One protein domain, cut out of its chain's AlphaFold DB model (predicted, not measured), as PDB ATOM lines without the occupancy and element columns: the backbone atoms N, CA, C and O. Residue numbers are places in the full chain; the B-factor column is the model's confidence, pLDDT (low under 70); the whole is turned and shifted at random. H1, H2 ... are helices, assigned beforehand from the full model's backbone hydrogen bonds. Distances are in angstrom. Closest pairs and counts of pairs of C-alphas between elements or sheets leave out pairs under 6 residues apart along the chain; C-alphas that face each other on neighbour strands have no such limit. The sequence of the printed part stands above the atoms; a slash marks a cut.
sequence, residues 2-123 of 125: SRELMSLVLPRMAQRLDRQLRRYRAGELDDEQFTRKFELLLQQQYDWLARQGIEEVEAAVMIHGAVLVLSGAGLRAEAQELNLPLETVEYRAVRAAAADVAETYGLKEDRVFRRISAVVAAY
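AT A GLANCE: This is residues 2 to 123 of the 125 residues of an uncharacterized protein of Gemmataceae bacterium (UniProt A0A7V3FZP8). One helix, H3, lies in the middle, with the long hairpin of H1 and H2 packed on one side of it and the crossed pair H5 and H6 on another. H4 and H5 meet near their ends as a V. The printed part has 122 residues with six named helices, H1 to H6 in order, and no named strand: all helix. It is compact, with a radius of gyration of the C-alphas of 14.6 A, spanning 38 by 35 by 24 A.

HOW THE PARTS SIT: H1, residues 2 to 25, has a kink of 31 degrees near residue 9. H1 and H2, residues 31 to 51, form a helical hairpin at a shallow tilt of 21 degrees; their closest C-alphas, of Tyr 24 and Phe 34, are 6.5 A apart. H3, residues 56 to 70, is the hub and touches H1, the closest C-alphas being those of Leu 10 and Ala 66, 5.6 A. H3 and H4, residues 72 to 81, meet only through their link. H5, residues 86 to 105, touches H4 with residues 86 to 90 alone, closest at the C-alphas of Ala 79 and Leu 86, 5.3 A. H6, residues 109 to 123, touches H5 at a steep tilt of 51 degrees, closest at the C-alphas of Ala 98 and Phe 113, 4.8 A. H2 and H5 are apart. Every O i to N i+4 pair is within hydrogen-bond range in H2 to H6, and 17 of 20 in H1.

IN THESE COORDINATES: H1 begins at C-alpha 2 (154.617, -27.617, 250.763) and measures 32.2 A, H2 30.3 A and H5 28.6 A. H6 ends at C-alpha 123 (150.220, -35.891, 244.255).

THE WHOLE: The C-alphas farthest apart, of Gly 53 and Asn 83, are 43.3 A apart. The printed part has no cut, its links are tight, and no printed residue is under 70 in pLDDT.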
ATOM      1  N   SER A   2     155.722 -27.334 251.717       72.94
ATOM      2  CA  SER A   2     154.617 -27.617 250.763       72.94
ATOM      3  C   SER A   2     154.086 -29.058 250.835       72.94
ATOM      4  O   SER A   2     152.880 -29.283 250.849       72.94
ATOM      5  N   ARG A   3     154.980 -30.048 250.969       79.19
ATOM      6  CA  ARG A   3     154.597 -31.461 251.122       79.19
ATOM      7  C   ARG A   3     153.824 -31.727 252.422       79.19
ATOM      8  O   ARG A   3     152.817 -32.417 252.395       79.19
ATOM      9  N   GLU A   4     154.278 -31.152 253.532       82.38
ATOM     10  CA  GLU A   4     153.657 -31.305 254.859       82.38
ATOM     11  C   GLU A   4     152.302 -30.597 254.942       82.38
ATOM     12  O   GLU A   4     151.367 -31.110 255.540       82.38
ATOM     13  N   LEU A   5     152.163 -29.428 254.314       81.94
ATOM     14  CA  LEU A   5     150.877 -28.738 254.244       81.94
ATOM     15  C   LEU A   5     149.882 -29.530 253.405       81.94
ATOM     16  O   LEU A   5     148.749 -29.744 253.828       81.94
ATOM     17  N   MET A   6     150.312 -30.030 252.250       87.19
ATOM     18  CA  MET A   6     149.451 -30.830 251.392       87.19
ATOM     19  C   MET A   6     149.022 -32.145 252.059       87.19
ATOM     20  O   MET A   6     147.862 -32.532 251.933       87.19
ATOM     21  N   SER A   7     149.892 -32.795 252.844       85.62
ATOM     22  CA  SER A   7     149.521 -33.992 253.613       85.62
ATOM     23  C   SER A   7     148.521 -33.715 254.744       85.62
ATOM     24  O   SER A   7     147.869 -34.645 255.218       85.62
ATOM     25  N   LEU A   8     148.343 -32.451 255.146       82.88
ATOM     26  CA  LEU A   8     147.301 -32.022 256.081       82.88
ATOM     27  C   LEU A   8     146.010 -31.610 255.359       82.88
ATOM     28  O   LEU A   8     144.918 -31.970 255.804       82.88
ATOM     29  N   VAL A   9     146.121 -30.869 254.252       85.00
ATOM     30  CA  VAL A   9     144.975 -30.342 253.494       85.00
ATOM     31  C   VAL A   9     144.240 -31.460 252.747       85.00
ATOM     32  O   VAL A   9     143.016 -31.561 252.871       85.00
ATOM     33  N   LEU A  10     144.963 -32.336 252.034       84.25
ATOM     34  CA  LEU A  10     144.361 -33.378 251.192       84.25
ATOM     35  C   LEU A  10     143.392 -34.284 251.961       84.25
ATOM     36  O   LEU A  10     142.235 -34.360 251.549       84.25
ATOM     37  N   PRO A  11     143.766 -34.932 253.085       86.94
ATOM     38  CA  PRO A  11     142.852 -35.845 253.773       86.94
ATOM     39  C   PRO A  11     141.601 -35.139 254.308       86.94
ATOM     40  O   PRO A  11     140.492 -35.674 254.227       86.94
ATOM     41  N   ARG A  12     141.765 -33.913 254.827       85.88
ATOM     42  CA  ARG A  12     140.666 -33.108 255.383       85.88
ATOM     43  C   ARG A  12     139.654 -32.713 254.311       85.88
ATOM     44  O   ARG A  12     138.451 -32.723 254.583       85.88
ATOM     45  N   MET A  13     140.136 -32.374 253.116       88.50
ATOM     46  CA  MET A  13     139.287 -32.049 251.973       88.50
ATOM     47  C   MET A  13     138.661 -33.301 251.366       88.50
ATOM     48  O   MET A  13     137.441 -33.342 251.227       88.50
ATOM     49  N   ALA A  14     139.460 -34.335 251.095       88.12
ATOM     50  CA  ALA A  14     139.030 -35.568 250.440       88.12
ATOM     51  C   ALA A  14     137.817 -36.194 251.132       88.12
ATOM     52  O   ALA A  14     136.792 -36.427 250.499       88.12
ATOM     53  N   GLN A  15     137.892 -36.399 252.451       87.06
ATOM     54  CA  GLN A  15     136.824 -37.069 253.197       87.06
ATOM     55  C   GLN A  15     135.500 -36.294 253.153       87.06
ATOM     56  O   GLN A  15     134.416 -36.878 253.066       87.06
ATOM     57  N   ARG A  16     135.571 -34.964 253.253       88.12
ATOM     58  CA  ARG A  16     134.380 -34.110 253.284       88.12
ATOM     59  C   ARG A  16     133.789 -33.924 251.894       88.12
ATOM     60  O   ARG A  16     132.571 -34.021 251.756       88.12
ATOM     61  N   LEU A  17     134.642 -33.710 250.896       89.00
ATOM     62  CA  LEU A  17     134.246 -33.573 249.502       89.00
ATOM     63  C   LEU A  17     133.617 -34.864 248.978       89.00
ATOM     64  O   LEU A  17     132.534 -34.817 248.409       89.00
ATOM     65  N   ASP A  18     134.218 -36.022 249.252       88.12
ATOM     66  CA  ASP A  18     133.666 -37.319 248.852       88.12
ATOM     67  C   ASP A  18     132.265 -37.550 249.444       88.12
ATOM     68  O   ASP A  18     131.335 -37.959 248.746       88.12
ATOM     69  N   ARG A  19     132.058 -37.201 250.721       90.88
ATOM     70  CA  ARG A  19     130.724 -37.258 251.331       90.88
ATOM     71  C   ARG A  19     129.732 -36.330 250.627       90.88
ATOM     72  O   ARG A  19     128.581 -36.714 250.451       90.88
ATOM     73  N   GLN A  20     130.137 -35.115 250.261       92.31
ATOM     74  CA  GLN A  20     129.273 -34.168 249.547       92.31
ATOM     75  C   GLN A  20     128.948 -34.667 248.131       92.31
ATOM     76  O   GLN A  20     127.781 -34.665 247.748       92.31
ATOM     77  N   LEU A  21     129.942 -35.182 247.403       88.94
ATOM     78  CA  LEU A  21     129.789 -35.740 246.057       88.94
ATOM     79  C   LEU A  21     128.853 -36.947 246.035       88.94
ATOM     80  O   LEU A  21     128.003 -37.043 245.156       88.94
ATOM     81  N   ARG A  22     128.963 -37.857 247.011       91.50
ATOM     82  CA  ARG A  22     128.052 -39.008 247.116       91.50
ATOM     83  C   ARG A  22     126.599 -38.574 247.280       91.50
ATOM     84  O   ARG A  22     125.726 -39.122 246.617       91.50
ATOM     85  N   ARG A  23     126.352 -37.568 248.118       94.88
ATOM     86  CA  ARG A  23     125.006 -37.026 248.350       94.88
ATOM     87  C   ARG A  23     124.458 -36.293 247.130       94.88
ATOM     88  O   ARG A  23     123.298 -36.475 246.792       94.88
ATOM     89  N   TYR A  24     125.303 -35.527 246.447       91.69
ATOM     90  CA  TYR A  24     124.950 -34.874 245.189       91.69
ATOM     91  C   TYR A  24     124.571 -35.895 244.106       91.69
ATOM     92  O   TYR A  24     123.482 -35.835 243.549       91.69
ATOM     93  N   ARG A  25     125.398 -36.929 243.900       89.50
ATOM     94  CA  ARG A  25     125.109 -38.016 242.945       89.50
ATOM     95  C   ARG A  25     123.850 -38.817 243.287       89.50
ATOM     96  O   ARG A  25     123.221 -39.361 242.389       89.50
ATOM     97  N   ALA A  26     123.495 -38.905 244.567       94.56
ATOM     98  CA  ALA A  26     122.262 -39.540 245.025       94.56
ATOM     99  C   ALA A  26     121.017 -38.638 244.883       94.56
ATOM    100  O   ALA A  26     119.917 -39.078 245.209       94.56
ATOM    101  N   GLY A  27     121.172 -37.386 244.433       94.44
ATOM    102  CA  GLY A  27     120.091 -36.401 244.352       94.44
ATOM    103  C   GLY A  27     119.663 -35.826 245.707       94.44
ATOM    104  O   GLY A  27     118.640 -35.155 245.793       94.44
ATOM    105  N   GLU A  28     120.421 -36.079 246.780       96.56
ATOM    106  CA  GLU A  28     120.162 -35.505 248.110       96.56
ATOM    107  C   GLU A  28     120.644 -34.054 248.243       96.56
ATOM    108  O   GLU A  28     120.313 -33.383 249.224       96.56
ATOM    109  N   LEU A  29     121.509 -33.616 247.327       95.56
ATOM    110  CA  LEU A  29     121.935 -32.231 247.172       95.56
ATOM    111  C   LEU A  29     121.688 -31.826 245.722       95.56
ATOM    112  O   LEU A  29     122.026 -32.589 244.819       95.56
ATOM    113  N   ASP A  30     121.149 -30.631 245.522       95.94
ATOM    114  CA  ASP A  30     121.151 -29.962 244.221       95.94
ATOM    115  C   ASP A  30     122.473 -29.200 243.984       95.94
ATOM    116  O   ASP A  30     123.363 -29.169 244.846       95.94
ATOM    117  N   ASP A  31     122.603 -28.594 242.801       92.44
ATOM    118  CA  ASP A  31     123.796 -27.853 242.373       92.44
ATOM    119  C   ASP A  31     124.135 -26.696 243.322       92.44
ATOM    120  O   ASP A  31     125.298 -26.504 243.691       92.44
ATOM    121  N   GLU A  32     123.128 -25.937 243.764       95.81
ATOM    122  CA  GLU A  32     123.321 -24.772 244.630       95.81
ATOM    123  C   GLU A  32     123.776 -25.207 246.030       95.81
ATOM    124  O   GLU A  32     124.713 -24.652 246.613       95.81
ATOM    125  N   GLN A  33     123.141 -26.245 246.573       96.44
ATOM    126  CA  GLN A  33     123.469 -26.810 247.874       96.44
ATOM    127  C   GLN A  33     124.854 -27.447 247.884       96.44
ATOM    128  O   GLN A  33     125.574 -27.318 248.880       96.44
ATOM    129  N   PHE A  34     125.226 -28.150 246.812       93.56
ATOM    130  CA  PHE A  34     126.563 -28.705 246.662       93.56
ATOM    131  C   PHE A  34     127.604 -27.586 246.599       93.56
ATOM    132  O   PHE A  34     128.531 -27.587 247.412       93.56
ATOM    133  N   THR A  35     127.395 -26.592 245.731       92.56
ATOM    134  CA  THR A  35     128.299 -25.444 245.553       92.56
ATOM    135  C   THR A  35     128.529 -24.708 246.871       92.56
ATOM    136  O   THR A  35     129.663 -24.603 247.333       92.56
ATOM    137  N   ARG A  36     127.458 -24.334 247.578       95.19
ATOM    138  CA  ARG A  36     127.557 -23.646 248.875       95.19
ATOM    139  C   ARG A  36     128.310 -24.467 249.925       95.19
ATOM    140  O   ARG A  36     129.048 -23.933 250.754       95.19
ATOM    141  N   LYS A  37     128.106 -25.789 249.944       94.31
ATOM    142  CA  LYS A  37     128.805 -26.694 250.872       94.31
ATOM    143  C   LYS A  37     130.277 -26.870 250.518       94.31
ATOM    144  O   LYS A  37     131.079 -27.078 251.433       94.31
ATOM    145  N   PHE A  38     130.608 -26.813 249.236       91.94
ATOM    146  CA  PHE A  38     131.976 -26.858 248.750       91.94
ATOM    147  C   PHE A  38     132.720 -25.563 249.091       91.94
ATOM    148  O   PHE A  38     133.771 -25.623 249.722       91.94
ATOM    149  N   GLU A  39     132.133 -24.398 248.822       92.06
ATOM    150  CA  GLU A  39     132.693 -23.094 249.210       92.06
ATOM    151  C   GLU A  39     132.944 -23.007 250.719       92.06
ATOM    152  O   GLU A  39     134.037 -22.651 251.160       92.06
ATOM    153  N   LEU A  40     131.972 -23.439 251.533       94.50
ATOM    154  CA  LEU A  40     132.132 -23.492 252.985       94.50
ATOM    155  C   LEU A  40     133.280 -24.427 253.405       94.50
ATOM    156  O   LEU A  40     133.985 -24.150 254.376       94.50
ATOM    157  N   LEU A  41     133.474 -25.549 252.702       93.19
ATOM    158  CA  LEU A  41     134.595 -26.453 252.957       93.19
ATOM    159  C   LEU A  41     135.937 -25.765 252.677       93.19
ATOM    160  O   LEU A  41     136.854 -25.922 253.489       93.19
ATOM    161  N   LEU A  42     136.040 -25.022 251.571       92.00
ATOM    162  CA  LEU A  42     137.240 -24.262 251.211       92.00
ATOM    163  C   LEU A  42     137.533 -23.186 252.258       92.00
ATOM    164  O   LEU A  42     138.634 -23.159 252.806       92.00
ATOM    165  N   GLN A  43     136.532 -22.379 252.619       92.25
ATOM    166  CA  GLN A  43     136.665 -21.340 253.642       92.25
ATOM    167  C   GLN A  43     137.138 -21.920 254.982       92.25
ATOM    168  O   GLN A  43     138.057 -21.398 255.604       92.25
ATOM    169  N   GLN A  44     136.592 -23.067 255.397       93.19
ATOM    170  CA  GLN A  44     137.038 -23.747 256.615       93.19
ATOM    171  C   GLN A  44     138.494 -24.228 256.552       93.19
ATOM    172  O   GLN A  44     139.133 -24.324 257.603       93.19
ATOM    173  N   GLN A  45     139.021 -24.575 255.369       92.88
ATOM    174  CA  GLN A  45     140.444 -24.902 255.238       92.88
ATOM    175  C   GLN A  45     141.311 -23.649 255.322       92.88
ATOM    176  O   GLN A  45     142.314 -23.685 256.032       92.88
ATOM    177  N   TYR A  46     140.907 -22.553 254.674       91.81
ATOM    178  CA  TYR A  46     141.587 -21.263 254.797       91.81
ATOM    179  C   TYR A  46     141.654 -20.807 256.259       91.81
ATOM    180  O   TYR A  46     142.746 -20.585 256.778       91.81
ATOM    181  N   ASP A  47     140.519 -20.788 256.963       93.12
ATOM    182  CA  ASP A  47     140.448 -20.412 258.381       93.12
ATOM    183  C   ASP A  47     141.327 -21.307 259.260       93.12
ATOM    184  O   ASP A  47     141.969 -20.851 260.211       93.12
ATOM    185  N   TRP A  48     141.342 -22.611 258.977       93.62
ATOM    186  CA  TRP A  48     142.153 -23.555 259.732       93.62
ATOM    187  C   TRP A  48     143.650 -23.306 259.516       93.62
ATOM    188  O   TRP A  48     144.381 -23.240 260.503       93.62
ATOM    189  N   LEU A  49     144.091 -23.113 258.270       92.62
ATOM    190  CA  LEU A  49     145.485 -22.804 257.930       92.62
ATOM    191  C   LEU A  49     145.931 -21.463 258.524       92.62
ATOM    192  O   LEU A  49     147.011 -21.388 259.109       92.62
ATOM    193  N   ALA A  50     145.072 -20.443 258.478       92.31
ATOM    194  CA  ALA A  50     145.334 -19.149 259.099       92.31
ATOM    195  C   ALA A  50     145.562 -19.282 260.616       92.31
ATOM    196  O   ALA A  50     146.516 -18.726 261.158       92.31
ATOM    197  N   ARG A  51     144.761 -20.102 261.315       93.75
ATOM    198  CA  ARG A  51     144.968 -20.397 262.751       93.75
ATOM    199  C   ARG A  51     146.261 -21.157 263.044       93.75
ATOM    200  O   ARG A  51     146.710 -21.139 264.185       93.75
ATOM    201  N   GLN A  52     146.832 -21.848 262.057       91.88
ATOM    202  CA  GLN A  52     148.150 -22.479 262.170       91.88
ATOM    203  C   GLN A  52     149.301 -21.518 261.816       91.88
ATOM    204  O   GLN A  52     150.457 -21.930 261.838       91.88
ATOM    205  N   GLY A  53     149.008 -20.251 261.498       92.81
ATOM    206  CA  GLY A  53     150.011 -19.252 261.126       92.81
ATOM    207  C   GLY A  53     150.540 -19.404 259.700       92.81
ATOM    208  O   GLY A  53     151.622 -18.908 259.399       92.81
ATOM    209  N   ILE A  54     149.813 -20.107 258.827       94.12
ATOM    210  CA  ILE A  54     150.195 -20.255 257.421       94.12
ATOM    211  C   ILE A  54     149.805 -18.996 256.651       94.12
ATOM    212  O   ILE A  54     148.680 -18.513 256.771       94.12
ATOM    213  N   GLU A  55     150.737 -18.483 255.847       93.44
ATOM    214  CA  GLU A  55     150.494 -17.330 254.982       93.44
ATOM    215  C   GLU A  55     149.365 -17.609 253.982       93.44
ATOM    216  O   GLU A  55     149.304 -18.682 253.378       93.44
ATOM    217  N   GLU A  56     148.500 -16.619 253.757       92.44
ATOM    218  CA  GLU A  56     147.301 -16.763 252.919       92.44
ATOM    219  C   GLU A  56     147.619 -17.243 251.500       92.44
ATOM    220  O   GLU A  56     146.960 -18.141 250.983       92.44
ATOM    221  N   VAL A  57     148.683 -16.712 250.891       93.81
ATOM    222  CA  VAL A  57     149.121 -17.119 249.549       93.81
ATOM    223  C   VAL A  57     149.553 -18.588 249.523       93.81
ATOM    224  O   VAL A  57     149.282 -19.300 248.557       93.81
ATOM    225  N   GLU A  58     150.256 -19.055 250.557       93.56
ATOM    226  CA  GLU A  58     150.659 -20.462 250.659       93.56
ATOM    227  C   GLU A  58     149.429 -21.353 250.835       93.56
ATOM    228  O   GLU A  58     149.303 -22.367 250.147       93.56
ATOM    229  N   ALA A  59     148.498 -20.942 251.698       94.00
ATOM    230  CA  ALA A  59     147.236 -21.635 251.905       94.00
ATOM    231  C   ALA A  59     146.435 -21.748 250.602       94.00
ATOM    232  O   ALA A  59     145.981 -22.842 250.269       94.00
ATOM    233  N   ALA A  60     146.343 -20.662 249.832       94.31
ATOM    234  CA  ALA A  60     145.638 -20.643 248.559       94.31
ATOM    235  C   ALA A  60     146.247 -21.621 247.556       94.31
ATOM    236  O   ALA A  60     145.556 -22.494 247.031       94.31
ATOM    237  N   VAL A  61     147.564 -21.564 247.352       95.06
ATOM    238  CA  VAL A  61     148.253 -22.497 246.448       95.06
ATOM    239  C   VAL A  61     148.019 -23.955 246.861       95.06
ATOM    240  O   VAL A  61     147.760 -24.794 245.998       95.06
ATOM    241  N   MET A  62     148.079 -24.267 248.160       94.62
ATOM    242  CA  MET A  62     147.858 -25.633 248.651       94.62
ATOM    243  C   MET A  62     146.406 -26.089 248.486       94.62
ATOM    244  O   MET A  62     146.173 -27.212 248.051       94.62
ATOM    245  N   ILE A  63     145.429 -25.234 248.800       94.25
ATOM    246  CA  ILE A  63     144.004 -25.562 248.670       94.25
ATOM    247  C   ILE A  63     143.636 -25.770 247.199       94.25
ATOM    248  O   ILE A  63     143.052 -26.800 246.869       94.25
ATOM    249  N   HIS A  64     144.026 -24.861 246.302       94.81
ATOM    250  CA  HIS A  64     143.763 -25.018 244.867       94.81
ATOM    251  C   HIS A  64     144.460 -26.257 244.291       94.81
ATOM    252  O   HIS A  64     143.850 -27.011 243.532       94.81
ATOM    253  N   GLY A  65     145.703 -26.531 244.703       94.19
ATOM    254  CA  GLY A  65     146.389 -27.775 244.351       94.19
ATOM    255  C   GLY A  65     145.632 -29.018 244.832       94.19
ATOM    256  O   GLY A  65     145.469 -29.968 244.070       94.19
ATOM    257  N   ALA A  66     145.126 -29.012 246.069       93.56
ATOM    258  CA  ALA A  66     144.357 -30.122 246.628       93.56
ATOM    259  C   ALA A  66     143.038 -30.351 245.886       93.56
ATOM    260  O   ALA A  66     142.706 -31.498 245.594       93.56
ATOM    261  N   VAL A  67     142.316 -29.284 245.533       93.56
ATOM    262  CA  VAL A  67     141.104 -29.385 244.706       93.56
ATOM    263  C   VAL A  67     141.423 -30.055 243.372       93.56
ATOM    264  O   VAL A  67     140.741 -31.004 243.004       93.56
ATOM    265  N   LEU A  68     142.474 -29.618 242.675       94.25
ATOM    266  CA  LEU A  68     142.850 -30.187 241.378       94.25
ATOM    267  C   LEU A  68     143.211 -31.672 241.470       94.25
ATOM    268  O   LEU A  68     142.728 -32.463 240.663       94.25
ATOM    269  N   VAL A  69     143.988 -32.065 242.485       92.88
ATOM    270  CA  VAL A  69     144.326 -33.477 242.737       92.88
ATOM    271  C   VAL A  69     143.063 -34.310 242.970       92.88
ATOM    272  O   VAL A  69     142.900 -35.375 242.378       92.88
ATOM    273  N   LEU A  70     142.130 -33.820 243.791       91.44
ATOM    274  CA  LEU A  70     140.878 -34.530 244.080       91.44
ATOM    275  C   LEU A  70     139.925 -34.576 242.876       91.44
ATOM    276  O   LEU A  70     139.112 -35.497 242.770       91.44
ATOM    277  N   SER A  71     140.045 -33.624 241.954       90.94
ATOM    278  CA  SER A  71     139.235 -33.538 240.739       90.94
ATOM    279  C   SER A  71     139.721 -34.433 239.595       90.94
ATOM    280  O   SER A  71     139.050 -34.487 238.568       90.94
ATOM    281  N   GLY A  72     140.824 -35.180 239.740       90.50
ATOM    282  CA  GLY A  72     141.437 -35.938 238.638       90.50
ATOM    283  C   GLY A  72     140.484 -36.877 237.882       90.50
ATOM    284  O   GLY A  72     140.532 -36.963 236.658       90.50
ATOM    285  N   ALA A  73     139.551 -37.544 238.572       89.06
ATOM    286  CA  ALA A  73     138.534 -38.367 237.905       89.06
ATOM    287  C   ALA A  73     137.558 -37.535 237.049       89.06
ATOM    288  O   ALA A  73     137.169 -37.976 235.970       89.06
ATOM    289  N   GLY A  74     137.191 -36.336 237.513       89.06
ATOM    290  CA  GLY A  74     136.364 -35.393 236.760       89.06
ATOM    291  C   GLY A  74     137.095 -34.836 235.540       89.06
ATOM    292  O   GLY A  74     136.533 -34.838 234.453       89.06
ATOM    293  N   LEU A  75     138.374 -34.475 235.688       93.06
ATOM    294  CA  LEU A  75     139.199 -33.988 234.572       93.06
ATOM    295  C   LEU A  75     139.380 -35.058 233.483       93.06
ATOM    296  O   LEU A  75     139.344 -34.745 232.296       93.06
ATOM    297  N   ARG A  76     139.524 -36.336 233.868       94.00
ATOM    298  CA  ARG A  76     139.567 -37.468 232.923       94.00
ATOM    299  C   ARG A  76     138.248 -37.656 232.177       94.00
ATOM    300  O   ARG A  76     138.281 -37.912 230.977       94.00
ATOM    301  N   ALA A  77     137.116 -37.530 232.867       93.25
ATOM    302  CA  ALA A  77     135.802 -37.601 232.232       93.25
ATOM    303  C   ALA A  77     135.606 -36.442 231.242       93.25
ATOM    304  O   ALA A  77     135.271 -36.677 230.086       93.25
ATOM    305  N   GLU A  78     135.936 -35.216 231.649       93.44
ATOM    306  CA  GLU A  78     135.867 -34.031 230.787       93.44
ATOM    307  C   GLU A  78     136.773 -34.168 229.551       93.44
ATOM    308  O   GLU A  78     136.351 -33.883 228.433       93.44
ATOM    309  N   ALA A  79     138.004 -34.665 229.711       96.31
ATOM    310  CA  ALA A  79     138.914 -34.905 228.589       96.31
ATOM    311  C   ALA A  79     138.335 -35.891 227.561       96.31
ATOM    312  O   ALA A  79     138.455 -35.668 226.354       96.31
ATOM    313  N   GLN A  80     137.668 -36.950 228.031       97.00
ATOM    314  CA  GLN A  80     136.981 -37.913 227.168       97.00
ATOM    315  C   GLN A  80     135.785 -37.280 226.451       97.00
ATOM    316  O   GLN A  80     135.654 -37.443 225.239       97.00
ATOM    317  N   GLU A  81     134.943 -36.536 227.171       96.38
ATOM    318  CA  GLU A  81     133.770 -35.851 226.609       96.38
ATOM    319  C   GLU A  81     134.156 -34.820 225.543       96.38
ATOM    320  O   GLU A  81     133.514 -34.727 224.497       96.38
ATOM    321  N   LEU A  82     135.237 -34.074 225.780       96.06
ATOM    322  CA  LEU A  82     135.739 -33.050 224.864       96.06
ATOM    323  C   LEU A  82     136.633 -33.606 223.747       96.06
ATOM    324  O   LEU A  82     137.026 -32.848 222.858       96.06
ATOM    325  N   ASN A  83     136.967 -34.900 223.778       97.19
ATOM    326  CA  ASN A  83     137.934 -35.537 222.883       97.19
ATOM    327  C   ASN A  83     139.285 -34.788 222.841       97.19
ATOM    328  O   ASN A  83     139.827 -34.482 221.774       97.19
ATOM    329  N   LEU A  84     139.816 -34.464 224.022       97.56
ATOM    330  CA  LEU A  84     141.100 -33.786 224.208       97.56
ATOM    331  C   LEU A  84     142.069 -34.668 225.009       97.56
ATOM    332  O   LEU A  84     141.632 -35.475 225.829       97.56
ATOM    333  N   PRO A  85     143.393 -34.496 224.837       97.38
ATOM    334  CA  PRO A  85     144.366 -35.079 225.758       97.38
ATOM    335  C   PRO A  85     144.114 -34.597 227.191       97.38
ATOM    336  O   PRO A  85     143.835 -33.409 227.401       97.38
ATOM    337  N   LEU A  86     144.255 -35.492 228.174       94.12
ATOM    338  CA  LEU A  86     144.067 -35.172 229.595       94.12
ATOM    339  C   LEU A  86     144.942 -33.987 230.012       94.12
ATOM    340  O   LEU A  86     144.468 -33.064 230.669       94.12
ATOM    341  N   GLU A  87     146.180 -33.960 229.532       94.75
ATOM    342  CA  GLU A  87     147.168 -32.925 229.819       94.75
ATOM    343  C   GLU A  87     146.682 -31.536 229.384       94.75
ATOM    344  O   GLU A  87     147.031 -30.529 229.995       94.75
ATOM    345  N   THR A  88     145.847 -31.460 228.340       96.75
ATOM    346  CA  THR A  88     145.254 -30.193 227.885       96.75
ATOM    347  C   THR A  88     144.213 -29.684 228.879       96.75
ATOM    348  O   THR A  88     144.169 -28.486 229.161       96.75
ATOM    349  N   VAL A  89     143.382 -30.580 229.412       96.62
ATOM    350  CA  VAL A  89     142.351 -30.240 230.403       96.62
ATOM    351  C   VAL A  89     143.000 -29.900 231.745       96.62
ATOM    352  O   VAL A  89     142.703 -28.853 232.319       96.62
ATOM    353  N   GLU A  90     143.969 -30.698 232.195       94.62
ATOM    354  CA  GLU A  90     144.749 -30.422 233.406       94.62
ATOM    355  C   GLU A  90     145.501 -29.091 233.307       94.62
ATOM    356  O   GLU A  90     145.450 -28.285 234.237       94.62
ATOM    357  N   TYR A  91     146.139 -28.803 232.166       96.31
ATOM    358  CA  TYR A  91     146.803 -27.517 231.940       96.31
ATOM    359  C   TYR A  91     145.832 -26.341 232.079       96.31
ATOM    360  O   TYR A  91     146.153 -25.352 232.743       96.31
ATOM    361  N   ARG A  92     144.635 -26.442 231.482       96.81
ATOM    362  CA  ARG A  92     143.592 -25.409 231.587       96.81
ATOM    363  C   ARG A  92     143.124 -25.232 233.027       96.81
ATOM    364  O   ARG A  92     143.028 -24.096 233.483       96.81
ATOM    365  N   ALA A  93     142.899 -26.328 233.747       96.50
ATOM    366  CA  ALA A  93     142.461 -26.294 235.137       96.50
ATOM    367  C   ALA A  93     143.517 -25.647 236.053       96.50
ATOM    368  O   ALA A  93     143.194 -24.776 236.863       96.50
ATOM    369  N   VAL A  94     144.797 -25.997 235.878       97.38
ATOM    370  CA  VAL A  94     145.901 -25.381 236.629       97.38
ATOM    371  C   VAL A  94     146.054 -23.901 236.276       97.38
ATOM    372  O   VAL A  94     146.270 -23.087 237.172       97.38
ATOM    373  N   ARG A  95     145.929 -23.522 234.996       97.88
ATOM    374  CA  ARG A  95     145.963 -22.112 234.572       97.88
ATOM    375  C   ARG A  95     144.827 -21.304 235.185       97.88
ATOM    376  O   ARG A  95     145.096 -20.238 235.726       97.88
ATOM    377  N   ALA A  96     143.602 -21.822 235.164       97.38
ATOM    378  CA  ALA A  96     142.452 -21.161 235.775       97.38
ATOM    379  C   ALA A  96     142.657 -20.951 237.285       97.38
ATOM    380  O   ALA A  96     142.495 -19.839 237.780       97.38
ATOM    381  N   ALA A  97     143.110 -21.984 238.001       96.31
ATOM    382  CA  ALA A  97     143.419 -21.873 239.427       96.31
ATOM    383  C   ALA A  97     144.562 -20.882 239.712       96.31
ATOM    384  O   ALA A  97     144.544 -20.163 240.708       96.31
ATOM    385  N   ALA A  98     145.575 -20.837 238.844       97.44
ATOM    386  CA  ALA A  98     146.685 -19.907 238.988       97.44
ATOM    387  C   ALA A  98     146.269 -18.455 238.748       97.44
ATOM    388  O   ALA A  98     146.754 -17.580 239.464       97.44
ATOM    389  N   ALA A  99     145.398 -18.213 237.766       97.88
ATOM    390  CA  ALA A  99     144.847 -16.895 237.474       97.88
ATOM    391  C   ALA A  99     144.035 -16.365 238.663       97.88
ATOM    392  O   ALA A  99     144.300 -15.256 239.114       97.88
ATOM    393  N   ASP A 100     143.157 -17.191 239.237       95.69
ATOM    394  CA  ASP A 100     142.317 -16.831 240.389       95.69
ATOM    395  C   ASP A 100     143.147 -16.410 241.619       95.69
ATOM    396  O   ASP A 100     142.985 -15.325 242.184       95.69
ATOM    397  N   VAL A 101     144.146 -17.221 241.980       95.56
ATOM    398  CA  VAL A 101     145.075 -16.892 243.072       95.56
ATOM    399  C   VAL A 101     145.941 -15.674 242.722       95.56
ATOM    400  O   VAL A 101     146.237 -14.846 243.583       95.56
ATOM    401  N   ALA A 102     146.384 -15.536 241.474       96.88
ATOM    402  CA  ALA A 102     147.212 -14.402 241.075       96.88
ATOM    403  C   ALA A 102     146.452 -13.075 241.131       96.88
ATOM    404  O   ALA A 102     147.001 -12.096 241.638       96.88
ATOM    405  N   GLU A 103     145.208 -13.059 240.663       97.19
ATOM    406  CA  GLU A 103     144.323 -11.899 240.712       97.19
ATOM    407  C   GLU A 103     144.002 -11.517 242.159       97.19
ATOM    408  O   GLU A 103     144.218 -10.369 242.551       97.19
ATOM    409  N   THR A 104     143.608 -12.495 242.980       95.12
ATOM    410  CA  THR A 104     143.222 -12.274 244.383       95.12
ATOM    411  C   THR A 104     144.357 -11.673 245.218       95.12
ATOM    412  O   THR A 104     144.122 -10.797 246.049       95.12
ATOM    413  N   TYR A 105     145.602 -12.108 244.994       94.62
ATOM    414  CA  TYR A 105     146.753 -11.718 245.820       94.62
ATOM    415  C   TYR A 105     147.740 -10.770 245.117       94.62
ATOM    416  O   TYR A 105     148.823 -10.507 245.647       94.62
ATOM    417  N   GLY A 106     147.412 -10.262 243.924       95.31
ATOM    418  CA  GLY A 106     148.276  -9.346 243.169       95.31
ATOM    419  C   GLY A 106     149.628  -9.957 242.770       95.31
ATOM    420  O   GLY A 106     150.664  -9.286 242.805       95.31
ATOM    421  N   LEU A 107     149.648 -11.247 242.428       95.75
ATOM    422  CA  LEU A 107     150.859 -12.000 242.096       95.75
ATOM    423  C   LEU A 107     151.030 -12.165 240.582       95.75
ATOM    424  O   LEU A 107     150.113 -11.991 239.789       95.75
ATOM    425  N   LYS A 108     152.233 -12.572 240.159       96.69
ATOM    426  CA  LYS A 108     152.456 -13.014 238.775       96.69
ATOM    427  C   LYS A 108     151.873 -14.412 238.580       96.69
ATOM    428  O   LYS A 108     152.372 -15.353 239.204       96.69
ATOM    429  N   GLU A 109     150.915 -14.554 237.667       97.44
ATOM    430  CA  GLU A 109     150.265 -15.833 237.345       97.44
ATOM    431  C   GLU A 109     151.278 -16.946 237.066       97.44
ATOM    432  O   GLU A 109     151.204 -17.999 237.685       97.44
ATOM    433  N   ASP A 110     152.305 -16.702 236.247       97.06
ATOM    434  CA  ASP A 110     153.314 -17.725 235.931       97.06
ATOM    435  C   ASP A 110     154.040 -18.280 237.164       97.06
ATOM    436  O   ASP A 110     154.460 -19.440 237.182       97.06
ATOM    437  N   ARG A 111     154.206 -17.465 238.214       95.81
ATOM    438  CA  ARG A 111     154.810 -17.922 239.472       95.81
ATOM    439  C   ARG A 111     153.844 -18.825 240.231       95.81
ATOM    440  O   ARG A 111     154.282 -19.829 240.785       95.81
ATOM    441  N   VAL A 112     152.565 -18.468 240.267       96.88
ATOM    442  CA  VAL A 112     151.517 -19.261 240.916       96.88
ATOM    443  C   VAL A 112     151.297 -20.569 240.161       96.88
ATOM    444  O   VAL A 112     151.332 -21.631 240.776       96.88
ATOM    445  N   PHE A 113     151.202 -20.502 238.833       97.75
ATOM    446  CA  PHE A 113     151.067 -21.640 237.932       97.75
ATOM    447  C   PHE A 113     152.133 -22.693 238.219       97.75
ATOM    448  O   PHE A 113     151.795 -23.819 238.563       97.75
ATOM    449  N   ARG A 114     153.420 -22.316 238.220       96.56
ATOM    450  CA  ARG A 114     154.515 -23.255 238.530       96.56
ATOM    451  C   ARG A 114     154.369 -23.911 239.902       96.56
ATOM    452  O   ARG A 114     154.709 -25.081 240.051       96.56
ATOM    453  N   ARG A 115     153.898 -23.169 240.908       96.12
ATOM    454  CA  ARG A 115     153.719 -23.694 242.267       96.12
ATOM    455  C   ARG A 115     152.563 -24.686 242.337       96.12
ATOM    456  O   ARG A 115     152.750 -25.760 242.896       96.12
ATOM    457  N   ILE A 116     151.415 -24.361 241.742       95.88
ATOM    458  CA  ILE A 116     150.262 -25.268 241.686       95.88
ATOM    459  C   ILE A 116     150.613 -26.506 240.852       95.88
ATOM    460  O   ILE A 116     150.387 -27.619 241.317       95.88
ATOM    461  N   SER A 117     151.250 -26.348 239.686       95.38
ATOM    462  CA  SER A 117     151.728 -27.474 238.872       95.38
ATOM    463  C   SER A 117     152.642 -28.408 239.661       95.38
ATOM    464  O   SER A 117     152.480 -29.620 239.584       95.38
ATOM    465  N   ALA A 118     153.582 -27.863 240.443       94.19
ATOM    466  CA  ALA A 118     154.476 -28.672 241.268       94.19
ATOM    467  C   ALA A 118     153.726 -29.448 242.362       94.19
ATOM    468  O   ALA A 118     154.102 -30.576 242.671       94.19
ATOM    469  N   VAL A 119     152.667 -28.866 242.937       92.69
ATOM    470  CA  VAL A 119     151.792 -29.569 243.884       92.69
ATOM    471  C   VAL A 119     151.038 -30.688 243.175       92.69
ATOM    472  O   VAL A 119     151.119 -31.829 243.613       92.69
ATOM    473  N   VAL A 120     150.354 -30.398 242.068       91.88
ATOM    474  CA  VAL A 120     149.571 -31.404 241.335       91.88
ATOM    475  C   VAL A 120     150.464 -32.557 240.879       91.88
ATOM    476  O   VAL A 120     150.166 -33.705 241.180       91.88
ATOM    477  N   ALA A 121     151.616 -32.271 240.270       91.19
ATOM    478  CA  ALA A 121     152.552 -33.298 239.806       91.19
ATOM    479  C   ALA A 121     153.117 -34.181 240.933       91.19
ATOM    480  O   ALA A 121     153.520 -35.312 240.683       91.19
ATOM    481  N   ALA A 122     153.171 -33.683 242.171       90.06
ATOM    482  CA  ALA A 122     153.672 -34.448 243.309       90.06
ATOM    483  C   ALA A 122     152.626 -35.390 243.934       90.06
ATOM    484  O   ALA A 122     152.998 -36.204 244.780       90.06
ATOM    485  N   TYR A 123     151.347 -35.244 243.572       86.12
ATOM    486  CA  TYR A 123     150.220 -35.891 244.255       86.12
ATOM    487  C   TYR A 123     149.149 -36.480 243.327       86.12
ATOM    488  O   TYR A 123     148.278 -37.199 243.809       86.12
TER     489      TYR A 123